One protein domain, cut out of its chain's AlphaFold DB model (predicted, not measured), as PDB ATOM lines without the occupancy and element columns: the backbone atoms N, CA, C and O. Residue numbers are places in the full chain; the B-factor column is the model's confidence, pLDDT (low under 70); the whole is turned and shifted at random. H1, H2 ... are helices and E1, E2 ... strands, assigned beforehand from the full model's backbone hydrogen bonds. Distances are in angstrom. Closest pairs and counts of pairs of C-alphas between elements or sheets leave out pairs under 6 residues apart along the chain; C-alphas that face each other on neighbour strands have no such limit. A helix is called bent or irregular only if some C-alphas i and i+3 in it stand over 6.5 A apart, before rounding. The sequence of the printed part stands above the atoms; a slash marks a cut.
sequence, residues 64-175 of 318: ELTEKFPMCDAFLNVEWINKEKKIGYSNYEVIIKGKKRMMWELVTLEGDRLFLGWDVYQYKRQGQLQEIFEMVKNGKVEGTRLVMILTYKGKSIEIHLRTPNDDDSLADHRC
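Overview. This is residues 64 to 175 of the 318 residues of an uncharacterized protein of Planctomycetes bacterium RBG_13_46_10 (UniProt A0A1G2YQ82). Two antiparallel sheets, a large bent and twisted one of E1 to E4 and a small one of E5 to E7, stand corner to corner where E4 meets E7, with the helix H3 wedged between them and packed on both. Short H1 lies at the far end of the link 69 to 78, away from both sheets, and the unnamed stretch 161 to 175 runs back toward the large sheet and pairs briefly with E2. The printed part has 112 residues, with three named helices and seven named strands in the order H1 E1 E2 E3 E4 H2 H3 E5 E6 E7; the class is mixed, helices and strands. The whole is compact, with a radius of gyration of the C-alphas of 14.9 A and spans of 45 by 34 by 25 A.

Arrangement. H1, residues 64 to 68, is not on either sheet. E1, 79 to 82, E2, 87 to 96, E3, 99 to 110, and E4, 113 to 119, form a meander, each strand the antiparallel neighbour of the one before. N 79 and O 89 are 2.9 A apart, N 94 and O 101 2.8 A, and N 106 and O 118 2.9 A, within hydrogen-bond range. This sheet is strongly twisted; E2 bends by 67 degrees at residue 91 and E3 by 72 degrees at residue 102. H2, 121 to 125, only grazes it, the closest C-alphas being Trp 104 and Tyr 121, 5.3 A. H3, 129 to 138, is on this sheet at a height of 9.3 A, two layers, and runs along the strands, at 25 degrees to E2 on the local plane. E5, 140 to 144, E6, 147 to 152, and E7, 155 to 160, form a second meander, with N 142 and O 149 3.0 A apart and N 150 and O 157 3.0 A. H3 is on this sheet too, again two layers, at a height of 8.9 A, across the strands, at 67 degrees to E6. The closest C-alphas of E4 and E7 are Trp 118 and His 160, 6.0 A. In H1, H2 and H3 every O i to N i+4 pair is within hydrogen-bond range.

Along the chain. H1 begins at C-alpha 64, (31.387, 2.866, -41.048). E2 is 24.3 A long, E3 28.6 A, E4 17.1 A, H3 14.2 A, E6 16.5 A and E7 16.8 A. E3 begins at C-alpha 99, (26.958, -26.533, -55.650), and E7 ends at C-alpha 160, (39.038, -30.498, -37.120).

Size, cuts and confidence. The two C-alphas farthest apart, Pro 70 and Gly 154, are 45.5 A apart. The printed part has no cut and no long link. Residues 112 and 164 to 166 have a pLDDT under 70, against a mean of 91.1 over the printed part.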
ATOM      1  N   GLU A  64      29.955   2.727 -41.324       93.69
ATOM      2  CA  GLU A  64      31.387   2.866 -41.048       93.69
ATOM      3  C   GLU A  64      32.230   1.824 -41.799       93.69
ATOM      4  O   GLU A  64      33.294   2.156 -42.307       93.69
ATOM      5  N   LEU A  65      31.758   0.575 -41.918       94.12
ATOM      6  CA  LEU A  65      32.468  -0.451 -42.683       94.12
ATOM      7  C   LEU A  65      32.400  -0.170 -44.183       94.12
ATOM      8  O   LEU A  65      33.424  -0.232 -44.852       94.12
ATOM      9  N   THR A  66      31.220   0.147 -44.714       93.56
ATOM     10  CA  THR A  66      31.053   0.374 -46.158       93.56
ATOM     11  C   THR A  66      31.766   1.635 -46.642       93.56
ATOM     12  O   THR A  66      32.301   1.648 -47.742       93.56
ATOM     13  N   GLU A  67      31.798   2.690 -45.824       94.62
ATOM     14  CA  GLU A  67      32.493   3.942 -46.139       94.62
ATOM     15  C   GLU A  67      34.009   3.777 -46.033       94.62
ATOM     16  O   GLU A  67      34.752   4.297 -46.862       94.62
ATOM     17  N   LYS A  68      34.479   3.033 -45.025       95.94
ATOM     18  CA  LYS A  68      35.908   2.815 -44.810       95.94
ATOM     19  C   LYS A  68      36.512   1.803 -45.778       95.94
ATOM     20  O   LYS A  68      37.668   1.955 -46.149       95.94
ATOM     21  N   PHE A  69      35.761   0.778 -46.170       95.25
ATOM     22  CA  PHE A  69      36.241  -0.305 -47.028       95.25
ATOM     23  C   PHE A  69      35.449  -0.361 -48.344       95.25
ATOM     24  O   PHE A  69      34.753  -1.346 -48.599       95.25
ATOM     25  N   PRO A  70      35.551   0.671 -49.204       91.44
ATOM     26  CA  PRO A  70      34.755   0.768 -50.430       91.44
ATOM     27  C   PRO A  70      35.108  -0.296 -51.484       91.44
ATOM     28  O   PRO A  70      34.358  -0.493 -52.434       91.44
ATOM     29  N   MET A  71      36.238  -0.990 -51.328       91.94
ATOM     30  CA  MET A  71      36.645  -2.116 -52.173       91.94
ATOM     31  C   MET A  71      35.896  -3.424 -51.877       91.94
ATOM     32  O   MET A  71      35.969  -4.361 -52.671       91.94
ATOM     33  N   CYS A  72      35.233  -3.519 -50.721       93.69
ATOM     34  CA  CYS A  72      34.491  -4.699 -50.292       93.69
ATOM     35  C   CYS A  72      33.027  -4.571 -50.711       93.69
ATOM     36  O   CYS A  72      32.314  -3.698 -50.219       93.69
ATOM     37  N   ASP A  73      32.552  -5.475 -51.565       93.56
ATOM     38  CA  ASP A  73      31.150  -5.469 -51.998       93.56
ATOM     39  C   ASP A  73      30.235  -6.157 -50.981       93.56
ATOM     40  O   ASP A  73      29.062  -5.813 -50.846       93.56
ATOM     41  N   ALA A  74      30.772  -7.150 -50.270       94.38
ATOM     42  CA  ALA A  74      30.055  -7.913 -49.264       94.38
ATOM     43  C   ALA A  74      30.942  -8.168 -48.045       94.38
ATOM     44  O   ALA A  74      32.162  -8.311 -48.146       94.38
ATOM     45  N   PHE A  75      30.306  -8.279 -46.881       95.00
ATOM     46  CA  PHE A  75      30.972  -8.639 -45.636       95.00
ATOM     47  C   PHE A  75      30.391  -9.943 -45.114       95.00
ATOM     48  O   PHE A  75      29.173 -10.052 -44.949       95.00
ATOM     49  N   LEU A  76      31.248 -10.915 -44.811       95.19
ATOM     50  CA  LEU A  76      30.822 -12.117 -44.105       95.19
ATOM     51  C   LEU A  76      30.403 -11.735 -42.682       95.19
ATOM     52  O   LEU A  76      31.133 -11.055 -41.955       95.19
ATOM     53  N   ASN A  77      29.221 -12.180 -42.276       94.31
ATOM     54  CA  ASN A  77      28.685 -11.977 -40.947       94.31
ATOM     55  C   ASN A  77      29.377 -12.921 -39.961       94.31
ATOM     56  O   ASN A  77      29.043 -14.105 -39.860       94.31
ATOM     57  N   VAL A  78      30.370 -12.379 -39.259       95.56
ATOM     58  CA  VAL A  78      31.118 -13.076 -38.215       95.56
ATOM     59  C   VAL A  78      30.730 -12.507 -36.859       95.56
ATOM     60  O   VAL A  78      30.962 -11.333 -36.562       95.56
ATOM     61  N   GLU A  79      30.174 -13.364 -36.010       95.56
ATOM     62  CA  GLU A  79      29.954 -13.061 -34.604       95.56
ATOM     63  C   GLU A  79      31.239 -13.358 -33.825       95.56
ATOM     64  O   GLU A  79      31.594 -14.513 -33.599       95.56
ATOM     65  N   TRP A  80      31.970 -12.316 -33.425       96.06
ATOM     66  CA  TRP A  80      33.209 -12.463 -32.657       96.06
ATOM     67  C   TRP A  80      32.930 -12.917 -31.218       96.06
ATOM     68  O   TRP A  80      32.675 -12.093 -30.338       96.06
ATOM     69  N   ILE A  81      33.027 -14.227 -30.981       97.31
ATOM     70  CA  ILE A  81      32.841 -14.875 -29.676       97.31
ATOM     71  C   ILE A  81      33.886 -14.390 -28.667       97.31
ATOM     72  O   ILE A  81      33.549 -14.065 -27.527       97.31
ATOM     73  N   ASN A  82      35.154 -14.340 -29.082       96.44
ATOM     74  CA  ASN A  82      36.249 -13.787 -28.297       96.44
ATOM     75  C   ASN A  82      37.106 -12.877 -29.189       96.44
ATOM     76  O   ASN A  82      37.807 -13.340 -30.091       96.44
ATOM     77  N   LYS A  83      37.043 -11.567 -28.925       94.94
ATOM     78  CA  LYS A  83      37.733 -10.540 -29.720       94.94
ATOM     79  C   LYS A  83      39.251 -10.562 -29.537       94.94
ATOM     80  O   LYS A  83      39.964 -10.308 -30.500       94.94
ATOM     81  N   GLU A  84      39.734 -10.879 -28.337       93.12
ATOM     82  CA  GLU A  84      41.169 -10.936 -28.027       93.12
ATOM     83  C   GLU A  84      41.831 -12.129 -28.718       93.12
ATOM     84  O   GLU A  84      42.855 -11.977 -29.380       93.12
ATOM     85  N   LYS A  85      41.186 -13.300 -28.653       92.50
ATOM     86  CA  LYS A  85      41.618 -14.512 -29.367       92.50
ATOM     87  C   LYS A  85      41.331 -14.449 -30.871       92.50
ATOM     88  O   LYS A  85      41.791 -15.313 -31.605       92.50
ATOM     89  N   LYS A  86      40.555 -13.453 -31.323       94.12
ATOM     90  CA  LYS A  86      40.060 -13.298 -32.701       94.12
ATOM     91  C   LYS A  86      39.403 -14.577 -33.232       94.12
ATOM     92  O   LYS A  86      39.665 -15.006 -34.355       94.12
ATOM     93  N   ILE A  87      38.548 -15.171 -32.402       95.81
ATOM     94  CA  ILE A  87      37.743 -16.343 -32.748       95.81
ATOM     95  C   ILE A  87      36.289 -15.905 -32.802       95.81
ATOM     96  O   ILE A  87      35.743 -15.369 -31.832       95.81
ATOM     97  N   GLY A  88      35.675 -16.111 -33.957       96.50
ATOM     98  CA  GLY A  88      34.277 -15.834 -34.213       96.50
ATOM     99  C   GLY A  88      33.539 -17.063 -34.711       96.50
ATOM    100  O   GLY A  88      34.099 -18.151 -34.817       96.50
ATOM    101  N   TYR A  89      32.269 -16.870 -35.017       96.56
ATOM    102  CA  TYR A  89      31.397 -17.875 -35.595       96.56
ATOM    103  C   TYR A  89      30.677 -17.300 -36.801       96.56
ATOM    104  O   TYR A  89      30.266 -16.137 -36.800       96.56
ATOM    105  N   SER A  90      30.513 -18.127 -37.824       95.56
ATOM    106  CA  SER A  90      29.686 -17.794 -38.970       95.56
ATOM    107  C   SER A  90      28.947 -19.026 -39.471       95.56
ATOM    108  O   SER A  90      29.392 -20.167 -39.327       95.56
ATOM    109  N   ASN A  91      27.788 -18.773 -40.070       94.31
ATOM    110  CA  ASN A  91      27.087 -19.745 -40.884       94.31
ATOM    111  C   ASN A  91      26.829 -19.118 -42.244       94.31
ATOM    112  O   ASN A  91      26.367 -17.982 -42.326       94.31
ATOM    113  N   TYR A  92      27.189 -19.834 -43.295       93.44
ATOM    114  CA  TYR A  92      27.227 -19.273 -44.634       93.44
ATOM    115  C   TYR A  92      27.124 -20.377 -45.679       93.44
ATOM    116  O   TYR A  92      27.335 -21.554 -45.386       93.44
ATOM    117  N   GLU A  93      26.764 -20.000 -46.899       93.06
ATOM    118  CA  GLU A  93      26.824 -20.904 -48.042       93.06
ATOM    119  C   GLU A  93      28.229 -20.869 -48.637       93.06
ATOM    120  O   GLU A  93      28.786 -19.804 -48.871       93.06
ATOM    121  N   VAL A  94      28.808 -22.028 -48.908       91.75
ATOM    122  CA  VAL A  94      29.996 -22.144 -49.752       91.75
ATOM    123  C   VAL A  94      29.612 -22.865 -51.033       91.75
ATOM    124  O   VAL A  94      28.846 -23.831 -51.026       91.75
ATOM    125  N   ILE A  95      30.114 -22.379 -52.151       90.69
ATOM    126  CA  ILE A  95      29.939 -22.952 -53.473       90.69
ATOM    127  C   ILE A  95      31.138 -23.858 -53.712       90.69
ATOM    128  O   ILE A  95      32.272 -23.400 -53.735       90.69
ATOM    129  N   ILE A  96      30.873 -25.155 -53.862       87.75
ATOM    130  CA  ILE A  96      31.886 -26.175 -54.135       87.75
ATOM    131  C   ILE A  96      31.506 -26.846 -55.444       87.75
ATOM    132  O   ILE A  96      30.466 -27.513 -55.518       87.75
ATOM    133  N   LYS A  97      32.329 -26.670 -56.482       83.62
ATOM    134  CA  LYS A  97      32.063 -27.211 -57.830       83.62
ATOM    135  C   LYS A  97      30.663 -26.827 -58.334       83.62
ATOM    136  O   LYS A  97      29.887 -27.676 -58.776       83.62
ATOM    137  N   GLY A  98      30.307 -25.553 -58.162       82.50
ATOM    138  CA  GLY A  98      29.010 -24.987 -58.551       82.50
ATOM    139  C   GLY A  98      27.823 -25.370 -57.657       82.50
ATOM    140  O   GLY A  98      26.698 -24.960 -57.935       82.50
ATOM    141  N   LYS A  99      28.027 -26.143 -56.582       87.69
ATOM    142  CA  LYS A  99      26.958 -26.533 -55.650       87.69
ATOM    143  C   LYS A  99      27.089 -25.789 -54.331       87.69
ATOM    144  O   LYS A  99      28.107 -25.913 -53.655       87.69
ATOM    145  N   LYS A 100      26.025 -25.090 -53.937       90.38
ATOM    146  CA  LYS A 100      25.910 -24.462 -52.618       90.38
ATOM    147  C   LYS A 100      25.841 -25.518 -51.516       90.38
ATOM    148  O   LYS A 100      25.111 -26.505 -51.629       90.38
ATOM    149  N   ARG A 101      26.589 -25.301 -50.440       90.12
ATOM    150  CA  ARG A 101      26.572 -26.095 -49.212       90.12
ATOM    151  C   ARG A 101      26.551 -25.167 -48.016       90.12
ATOM    152  O   ARG A 101      27.322 -24.219 -47.958       90.12
ATOM    153  N   MET A 102      25.697 -25.475 -47.054       91.75
ATOM    154  CA  MET A 102      25.674 -24.756 -45.791       91.75
ATOM    155  C   MET A 102      26.846 -25.173 -44.906       91.75
ATOM    156  O   MET A 102      27.037 -26.366 -44.672       91.75
ATOM    157  N   MET A 103      27.567 -24.184 -44.389       91.38
ATOM    158  CA  MET A 103      28.651 -24.343 -43.428       91.38
ATOM    159  C   MET A 103      28.288 -23.693 -42.094       91.38
ATOM    160  O   MET A 103      27.577 -22.688 -42.043       91.38
ATOM    161  N   TRP A 104      28.787 -24.286 -41.011       94.00
ATOM    162  CA  TRP A 104      28.734 -23.745 -39.654       94.00
ATOM    163  C   TRP A 104      30.129 -23.871 -39.076       94.00
ATOM    164  O   TRP A 104      30.553 -24.974 -38.744       94.00
ATOM    165  N   GLU A 105      30.844 -22.761 -38.981       94.44
ATOM    166  CA  GLU A 105      32.274 -22.798 -38.701       94.44
ATOM    167  C   GLU A 105      32.669 -21.771 -37.645       94.44
ATOM    168  O   GLU A 105      32.087 -20.682 -37.555       94.44
ATOM    169  N   LEU A 106      33.692 -22.110 -36.862       95.50
ATOM    170  CA  LEU A 106      34.474 -21.085 -36.183       95.50
ATOM    171  C   LEU A 106      35.387 -20.403 -37.207       95.50
ATOM    172  O   LEU A 106      36.018 -21.047 -38.044       95.50
ATOM    173  N   VAL A 107      35.453 -19.082 -37.118       94.19
ATOM    174  CA  VAL A 107      36.306 -18.228 -37.943       94.19
ATOM    175  C   VAL A 107      37.467 -17.769 -37.078       94.19
ATOM    176  O   VAL A 107      37.226 -17.161 -36.034       94.19
ATOM    177  N   THR A 108      38.711 -18.028 -37.484       92.44
ATOM    178  CA  THR A 108      39.888 -17.538 -36.745       92.44
ATOM    179  C   THR A 108      40.733 -16.591 -37.575       92.44
ATOM    180  O   THR A 108      40.896 -16.771 -38.782       92.44
ATOM    181  N   LEU A 109      41.261 -15.557 -36.913       86.75
ATOM    182  CA  LEU A 109      42.322 -14.704 -37.448       86.75
ATOM    183  C   LEU A 109      43.603 -14.988 -36.658       86.75
ATOM    184  O   LEU A 109      43.883 -14.334 -35.651       86.75
ATOM    185  N   GLU A 110      44.356 -15.993 -37.090       73.06
ATOM    186  CA  GLU A 110      45.598 -16.415 -36.440       73.06
ATOM    187  C   GLU A 110      46.793 -15.744 -37.108       73.06
ATOM    188  O   GLU A 110      47.087 -15.998 -38.277       73.06
ATOM    189  N   GLY A 111      47.473 -14.870 -36.360       71.50
ATOM    190  CA  GLY A 111      48.539 -14.025 -36.895       71.50
ATOM    191  C   GLY A 111      48.056 -13.265 -38.129       71.50
ATOM    192  O   GLY A 111      47.135 -12.443 -38.048       71.50
ATOM    193  N   ASP A 112      48.650 -13.619 -39.265       67.62
ATOM    194  CA  ASP A 112      48.382 -13.047 -40.575       67.62
ATOM    195  C   ASP A 112      47.579 -13.998 -41.460       67.62
ATOM    196  O   ASP A 112      47.831 -14.046 -42.653       67.62
ATOM    197  N   ARG A 113      46.647 -14.801 -40.923       79.50
ATOM    198  CA  ARG A 113      45.787 -15.698 -41.722       79.50
ATOM    199  C   ARG A 113      44.340 -15.730 -41.245       79.50
ATOM    200  O   ARG A 113      44.070 -15.882 -40.058       79.50
ATOM    201  N   LEU A 114      43.418 -15.655 -42.204       86.81
ATOM    202  CA  LEU A 114      42.010 -15.998 -42.029       86.81
ATOM    203  C   LEU A 114      41.824 -17.505 -42.238       86.81
ATOM    204  O   LEU A 114      42.188 -18.035 -43.288       86.81
ATOM    205  N   PHE A 115      41.202 -18.171 -41.270       87.56
ATOM    206  CA  PHE A 115      40.759 -19.554 -41.396       87.56
ATOM    207  C   PHE A 115      39.232 -19.626 -41.363       87.56
ATOM    208  O   PHE A 115      38.592 -19.273 -40.371       87.56
ATOM    209  N   LEU A 116      38.683 -20.107 -42.476       85.25
ATOM    210  CA  LEU A 116      37.283 -20.462 -42.681       85.25
ATOM    211  C   LEU A 116      37.250 -21.977 -42.916       85.25
ATOM    212  O   LEU A 116      37.515 -22.441 -44.026       85.25
ATOM    213  N   GLY A 117      37.088 -22.753 -41.844       85.44
ATOM    214  CA  GLY A 117      37.102 -24.212 -41.973       85.44
ATOM    215  C   GLY A 117      36.925 -25.012 -40.690       85.44
ATOM    216  O   GLY A 117      36.903 -26.235 -40.756       85.44
ATOM    217  N   TRP A 118      36.831 -24.384 -39.517       91.94
ATOM    218  CA  TRP A 118      36.654 -25.111 -38.258       91.94
ATOM    219  C   TRP A 118      35.200 -25.577 -38.114       91.94
ATOM    220  O   TRP A 118      34.387 -24.886 -37.499       91.94
ATOM    221  N   ASP A 119      34.870 -26.717 -38.721       91.00
ATOM    222  CA  ASP A 119      33.500 -27.231 -38.826       91.00
ATOM    223  C   ASP A 119      32.925 -27.601 -37.450       91.00
ATOM    224  O   ASP A 119      33.402 -28.501 -36.755       91.00
ATOM    225  N   VAL A 120      31.853 -26.907 -37.067       94.56
ATOM    226  CA  VAL A 120      31.106 -27.139 -35.827       94.56
ATOM    227  C   VAL A 120      29.685 -27.648 -36.076       94.56
ATOM    228  O   VAL A 120      28.850 -27.652 -35.166       94.56
ATOM    229  N   TYR A 121      29.381 -28.122 -37.286       92.25
ATOM    230  CA  TYR A 121      28.057 -28.622 -37.646       92.25
ATOM    231  C   TYR A 121      27.592 -29.778 -36.753       92.25
ATOM    232  O   TYR A 121      26.419 -29.839 -36.370       92.25
ATOM    233  N   GLN A 122      28.500 -30.680 -36.369       93.00
ATOM    234  CA  GLN A 122      28.161 -31.781 -35.464       93.00
ATOM    235  C   GLN A 122      27.650 -31.276 -34.106       93.00
ATOM    236  O   GLN A 122      26.592 -31.714 -33.651       93.00
ATOM    237  N   TYR A 123      28.314 -30.267 -33.537       93.94
ATOM    238  CA  TYR A 123      27.943 -29.649 -32.264       93.94
ATOM    239  C   TYR A 123      26.659 -28.821 -32.390       93.94
ATOM    240  O   TYR A 123      25.822 -28.824 -31.487       93.94
ATOM    241  N   LYS A 124      26.439 -28.179 -33.547       93.12
ATOM    242  CA  LYS A 124      25.160 -27.540 -33.896       93.12
ATOM    243  C   LYS A 124      24.007 -28.529 -33.831       93.12
ATOM    244  O   LYS A 124      22.993 -28.226 -33.207       93.12
ATOM    245  N   ARG A 125      24.136 -29.702 -34.456       94.62
ATOM    246  CA  ARG A 125      23.068 -30.720 -34.455       94.62
ATOM    247  C   ARG A 125      22.783 -31.280 -33.066       94.62
ATOM    248  O   ARG A 125      21.643 -31.619 -32.781       94.62
ATOM    249  N   GLN A 126      23.803 -31.360 -32.221       95.62
ATOM    250  CA  GLN A 126      23.698 -31.866 -30.852       95.62
ATOM    251  C   GLN A 126      23.214 -30.805 -29.849       95.62
ATOM    252  O   GLN A 126      23.074 -31.107 -28.669       95.62
ATOM    253  N   GLY A 127      22.964 -29.561 -30.284       95.31
ATOM    254  CA  GLY A 127      22.564 -28.470 -29.387       95.31
ATOM    255  C   GLY A 127      23.691 -27.975 -28.472       95.31
ATOM    256  O   GLY A 127      23.420 -27.345 -27.455       95.31
ATOM    257  N   GLN A 128      24.952 -28.239 -28.823       95.38
ATOM    258  CA  GLN A 128      26.127 -27.967 -27.989       95.38
ATOM    259  C   GLN A 128      26.880 -26.681 -28.358       95.38
ATOM    260  O   GLN A 128      27.879 -26.368 -27.721       95.38
ATOM    261  N   LEU A 129      26.420 -25.893 -29.340       95.31
ATOM    262  CA  LEU A 129      27.127 -24.668 -29.761       95.31
ATOM    263  C   LEU A 129      27.386 -23.687 -28.616       95.31
ATOM    264  O   LEU A 129      28.461 -23.099 -28.558       95.31
ATOM    265  N   GLN A 130      26.441 -23.535 -27.688       95.81
ATOM    266  CA  GLN A 130      26.638 -22.638 -26.552       95.81
ATOM    267  C   GLN A 130      27.795 -23.101 -25.656       95.81
ATOM    268  O   GLN A 130      28.550 -22.271 -25.159       95.81
ATOM    269  N   GLU A 131      27.975 -24.414 -25.488       95.94
ATOM    270  CA  GLU A 131      29.117 -24.971 -24.759       95.94
ATOM    271  C   GLU A 131      30.429 -24.666 -25.495       95.94
ATOM    272  O   GLU A 131      31.373 -24.196 -24.863       95.94
ATOM    273  N   ILE A 132      30.461 -24.808 -26.829       97.00
ATOM    274  CA  ILE A 132      31.612 -24.398 -27.658       97.00
ATOM    275  C   ILE A 132      31.941 -22.921 -27.429       97.00
ATOM    276  O   ILE A 132      33.095 -22.565 -27.202       97.00
ATOM    277  N   PHE A 133      30.934 -22.047 -27.462       97.38
ATOM    278  CA  PHE A 133      31.137 -20.607 -27.317       97.38
ATOM    279  C   PHE A 133      31.669 -20.250 -25.928       97.38
ATOM    280  O   PHE A 133      32.568 -19.418 -25.814       97.38
ATOM    281  N   GLU A 134      31.181 -20.909 -24.877       97.56
ATOM    282  CA  GLU A 134      31.717 -20.751 -23.523       97.56
ATOM    283  C   GLU A 134      33.169 -21.231 -23.414       97.56
ATOM    284  O   GLU A 134      33.988 -20.557 -22.783       97.56
ATOM    285  N   MET A 135      33.521 -22.340 -24.072       97.88
ATOM    286  CA  MET A 135      34.904 -22.820 -24.144       97.88
ATOM    287  C   MET A 135      35.812 -21.840 -24.901       97.88
ATOM    288  O   MET A 135      36.915 -21.554 -24.443       97.88
ATOM    289  N   VAL A 136      35.352 -21.257 -26.011       96.81
ATOM    290  CA  VAL A 136      36.103 -20.228 -26.752       96.81
ATOM    291  C   VAL A 136      36.302 -18.966 -25.903       96.81
ATOM    292  O   VAL A 136      37.405 -18.412 -25.863       96.81
ATOM    293  N   LYS A 137      35.265 -18.508 -25.191       97.00
ATOM    294  CA  LYS A 137      35.342 -17.319 -24.326       97.00
ATOM    295  C   LYS A 137      36.317 -17.534 -23.174       97.00
ATOM    296  O   LYS A 137      37.300 -16.804 -23.070       97.00
ATOM    297  N   ASN A 138      36.080 -18.569 -22.375       97.25
ATOM    298  CA  ASN A 138      36.660 -18.708 -21.039       97.25
ATOM    299  C   ASN A 138      37.745 -19.789 -20.941       97.25
ATOM    300  O   ASN A 138      38.477 -19.846 -19.956       97.25
ATOM    301  N   GLY A 139      37.836 -20.667 -21.936       96.31
ATOM    302  CA  GLY A 139      38.765 -21.789 -21.959       96.31
ATOM    303  C   GLY A 139      40.108 -21.477 -22.610       96.31
ATOM    304  O   GLY A 139      40.368 -20.377 -23.111       96.31
ATOM    305  N   LYS A 140      40.965 -22.492 -22.625       96.31
ATOM    306  CA  LYS A 140      42.227 -22.500 -23.361       96.31
ATOM    307  C   LYS A 140      41.974 -22.989 -24.789       96.31
ATOM    308  O   LYS A 140      41.190 -23.917 -24.987       96.31
ATOM    309  N   VAL A 141      42.632 -22.349 -25.752       94.25
ATOM    310  CA  VAL A 141      42.600 -22.720 -27.170       94.25
ATOM    311  C   VAL A 141      44.010 -23.134 -27.560       94.25
ATOM    312  O   VAL A 141      44.940 -22.343 -27.414       94.25
ATOM    313  N   GLU A 142      44.167 -24.373 -28.000       93.12
ATOM    314  CA  GLU A 142      45.440 -24.954 -28.434       93.12
ATOM    315  C   GLU A 142      45.240 -25.735 -29.729       93.12
ATOM    316  O   GLU A 142      44.115 -25.873 -30.205       93.12
ATOM    317  N   GLY A 143      46.320 -26.276 -30.289       87.75
ATOM    318  CA  GLY A 143      46.232 -27.230 -31.382       87.75
ATOM    319  C   GLY A 143      47.295 -27.036 -32.449       87.75
ATOM    320  O   GLY A 143      48.376 -26.506 -32.206       87.75
ATOM    321  N   THR A 144      46.971 -27.514 -33.644       85.81
ATOM    322  CA  THR A 144      47.808 -27.434 -34.841       85.81
ATOM    323  C   THR A 144      47.028 -26.755 -35.962       85.81
ATOM    324  O   THR A 144      45.840 -26.477 -35.830       85.81
ATOM    325  N   ARG A 145      47.654 -26.581 -37.131       79.88
ATOM    326  CA  ARG A 145      46.965 -26.084 -38.331       79.88
ATOM    327  C   ARG A 145      45.730 -26.912 -38.729       79.88
ATOM    328  O   ARG A 145      44.892 -26.407 -39.463       79.88
ATOM    329  N   LEU A 146      45.632 -28.175 -38.310       87.50
ATOM    330  CA  LEU A 146      44.562 -29.089 -38.732       87.50
ATOM    331  C   LEU A 146      43.537 -29.387 -37.634       87.50
ATOM    332  O   LEU A 146      42.478 -29.935 -37.934       87.50
ATOM    333  N   VAL A 147      43.840 -29.061 -36.376       91.25
ATOM    334  CA  VAL A 147      42.982 -29.385 -35.229       91.25
ATOM    335  C   VAL A 147      43.049 -28.257 -34.217       91.25
ATOM    336  O   VAL A 147      44.137 -27.929 -33.752       91.25
ATOM    337  N   MET A 148      41.893 -27.720 -33.846       93.56
ATOM    338  CA  MET A 148      41.719 -26.814 -32.719       93.56
ATOM    339  C   MET A 148      41.210 -27.608 -31.520       93.56
ATOM    340  O   MET A 148      40.234 -28.348 -31.619       93.56
ATOM    341  N   ILE A 149      41.852 -27.423 -30.374       96.19
ATOM    342  CA  ILE A 149      41.505 -28.055 -29.106       96.19
ATOM    343  C   ILE A 149      40.998 -26.967 -28.164       96.19
ATOM    344  O   ILE A 149      41.731 -26.037 -27.818       96.19
ATOM    345  N   LEU A 150      39.744 -27.089 -27.734       96.88
ATOM    346  CA  LEU A 150      39.140 -26.190 -26.753       96.88
ATOM    347  C   LEU A 150      39.033 -26.906 -25.412       96.88
ATOM    348  O   LEU A 150      38.427 -27.971 -25.333       96.88
ATOM    349  N   THR A 151      39.605 -26.319 -24.357       97.56
ATOM    350  CA  THR A 151      39.586 -26.897 -23.004       97.56
ATOM    351  C   THR A 151      39.013 -25.919 -21.986       97.56
ATOM    352  O   THR A 151      39.517 -24.806 -21.832       97.56
ATOM    353  N   TYR A 152      37.984 -26.330 -21.244       97.69
ATOM    354  CA  TYR A 152      37.375 -25.532 -20.175       97.69
ATOM    355  C   TYR A 152      36.746 -26.432 -19.106       97.69
ATOM    356  O   TYR A 152      36.071 -27.408 -19.428       97.69
ATOM    357  N   LYS A 153      36.951 -26.101 -17.823       96.12
ATOM    358  CA  LYS A 153      36.400 -26.842 -16.665       96.12
ATOM    359  C   LYS A 153      36.625 -28.366 -16.733       96.12
ATOM    360  O   LYS A 153      35.719 -29.144 -16.452       96.12
ATOM    361  N   GLY A 154      37.828 -28.791 -17.128       94.06
ATOM    362  CA  GLY A 154      38.204 -30.209 -17.216       94.06
ATOM    363  C   GLY A 154      37.604 -30.976 -18.403       94.06
ATOM    364  O   GLY A 154      37.844 -32.172 -18.519       94.06
ATOM    365  N   LYS A 155      36.849 -30.310 -19.287       95.56
ATOM    366  CA  LYS A 155      36.395 -30.868 -20.564       95.56
ATOM    367  C   LYS A 155      37.279 -30.373 -21.702       95.56
ATOM    368  O   LYS A 155      37.641 -29.194 -21.710       95.56
ATOM    369  N   SER A 156      37.533 -31.243 -22.673       96.31
ATOM    370  CA  SER A 156      38.258 -30.923 -23.903       96.31
ATOM    371  C   SER A 156      37.481 -31.425 -25.111       96.31
ATOM    372  O   SER A 156      36.898 -32.508 -25.069       96.31
ATOM    373  N   ILE A 157      37.477 -30.632 -26.177       95.88
ATOM    374  CA  ILE A 157      36.898 -31.001 -27.467       95.88
ATOM    375  C   ILE A 157      37.884 -30.694 -28.583       95.88
ATOM    376  O   ILE A 157      38.635 -29.719 -28.512       95.88
ATOM    377  N   GLU A 158      37.836 -31.513 -29.625       94.94
ATOM    378  CA  GLU A 158      38.616 -31.321 -30.839       94.94
ATOM    379  C   GLU A 158      37.691 -30.871 -31.970       94.94
ATOM    380  O   GLU A 158      36.588 -31.396 -32.171       94.94
ATOM    381  N   ILE A 159      38.130 -29.851 -32.696       94.69
ATOM    382  CA  ILE A 159      37.464 -29.315 -33.875       94.69
ATOM    383  C   ILE A 159      38.468 -29.425 -35.011       94.69
ATOM    384  O   ILE A 159      39.515 -28.777 -35.003       94.69
ATOM    385  N   HIS A 160      38.165 -30.282 -35.978       90.31
ATOM    386  CA  HIS A 160      39.038 -30.498 -37.120       90.31
ATOM    387  C   HIS A 160      38.815 -29.412 -38.164       90.31
ATOM    388  O   HIS A 160      37.679 -29.023 -38.449       90.31
ATOM    389  N   LEU A 161      39.909 -28.948 -38.760       87.81
ATOM    390  CA  LEU A 161      39.833 -28.106 -39.936       87.81
ATOM    391  C   LEU A 161      39.277 -28.960 -41.077       87.81
ATOM    392  O   LEU A 161      39.854 -29.985 -41.444       87.81
ATOM    393  N   ARG A 162      38.175 -28.521 -41.672       85.00
ATOM    394  CA  ARG A 162      37.729 -29.027 -42.960       85.00
ATOM    395  C   ARG A 162      38.831 -28.734 -43.964       85.00
ATOM    396  O   ARG A 162      39.172 -27.572 -44.167       85.00
ATOM    397  N   THR A 163      39.362 -29.766 -44.612       70.19
ATOM    398  CA  THR A 163      40.299 -29.579 -45.722       70.19
ATOM    399  C   THR A 163      39.619 -28.696 -46.775       70.19
ATOM    400  O   THR A 163      38.618 -29.134 -47.357       70.19
ATOM    401  N   PRO A 164      40.086 -27.451 -46.990       64.31
ATOM    402  CA  PRO A 164      39.508 -26.592 -48.012       64.31
ATOM    403  C   PRO A 164      39.760 -27.241 -49.372       64.31
ATOM    404  O   PRO A 164      40.860 -27.748 -49.604       64.31
ATOM    405  N   ASN A 165      38.771 -27.235 -50.263       63.56
ATOM    406  CA  ASN A 165      39.056 -27.511 -51.668       63.56
ATOM    407  C   ASN A 165      39.502 -26.204 -52.319       63.56
ATOM    408  O   ASN A 165      39.010 -25.135 -51.960       63.56
ATOM    409  N   ASP A 166      40.401 -26.282 -53.297       63.38
ATOM    410  CA  ASP A 166      40.816 -25.095 -54.053       63.38
ATOM    411  C   ASP A 166      39.643 -24.411 -54.788       63.38
ATOM    412  O   ASP A 166      39.735 -23.218 -55.066       63.38
ATOM    413  N   ASP A 167      38.532 -25.133 -54.989       70.31
ATOM    414  CA  ASP A 167      37.293 -24.670 -55.633       70.31
ATOM    415  C   ASP A 167      36.266 -24.046 -54.666       70.31
ATOM    416  O   ASP A 167      35.127 -23.792 -55.067       70.31
ATOM    417  N   ASP A 168      36.589 -23.900 -53.378       87.69
ATOM    418  CA  ASP A 168      35.652 -23.332 -52.408       87.69
ATOM    419  C   ASP A 168      35.503 -21.822 -52.629       87.69
ATOM    420  O   ASP A 168      36.482 -21.076 -52.582       87.69
ATOM    421  N   SER A 169      34.264 -21.365 -52.808       90.75
ATOM    422  CA  SER A 169      33.954 -19.950 -53.013       90.75
ATOM    423  C   SER A 169      32.750 -19.491 -52.186       90.75
ATOM    424  O   SER A 169      31.750 -20.191 -52.066       90.75
ATOM    425  N   LEU A 170      32.823 -18.292 -51.615       92.44
ATOM    426  CA  LEU A 170      31.744 -17.623 -50.891       92.44
ATOM    427  C   LEU A 170      30.728 -16.968 -51.838       92.44
ATOM    428  O   LEU A 170      29.541 -16.900 -51.511       92.44
ATOM    429  N   ALA A 171      31.174 -16.462 -52.988       92.69
ATOM    430  CA  ALA A 171      30.378 -15.615 -53.876       92.69
ATOM    431  C   ALA A 171      30.478 -16.003 -55.362       92.69
ATOM    432  O   ALA A 171      30.115 -15.205 -56.228       92.69
ATOM    433  N   ASP A 172      30.959 -17.210 -55.668       90.94
ATOM    434  CA  ASP A 172      31.296 -17.655 -57.030       90.94
ATOM    435  C   ASP A 172      32.276 -16.689 -57.712       90.94
ATOM    436  O   ASP A 172      32.220 -16.499 -58.920       90.94
ATOM    437  N   HIS A 173      33.125 -16.006 -56.937       90.94
ATOM    438  CA  HIS A 173      34.050 -14.954 -57.362       90.94
ATOM    439  C   HIS A 173      33.403 -13.779 -58.115       90.94
ATOM    440  O   HIS A 173      34.059 -13.079 -58.890       90.94
ATOM    441  N   ARG A 174      32.105 -13.534 -57.902       90.94
ATOM    442  CA  ARG A 174      31.374 -12.422 -58.539       90.94
ATOM    443  C   ARG A 174      31.575 -11.088 -57.837       90.94
ATOM    444  O   ARG A 174      31.329 -10.045 -58.427       90.94
ATOM    445  N   CYS A 175      31.996 -11.113 -56.580       91.75
ATOM    446  CA  CYS A 175      32.214  -9.915 -55.788       91.75
ATOM    447  C   CYS A 175      33.377 -10.105 -54.811       91.75
ATOM    448  O   CYS A 175      33.739 -11.229 -54.463       91.75
TER     449      CYS A 175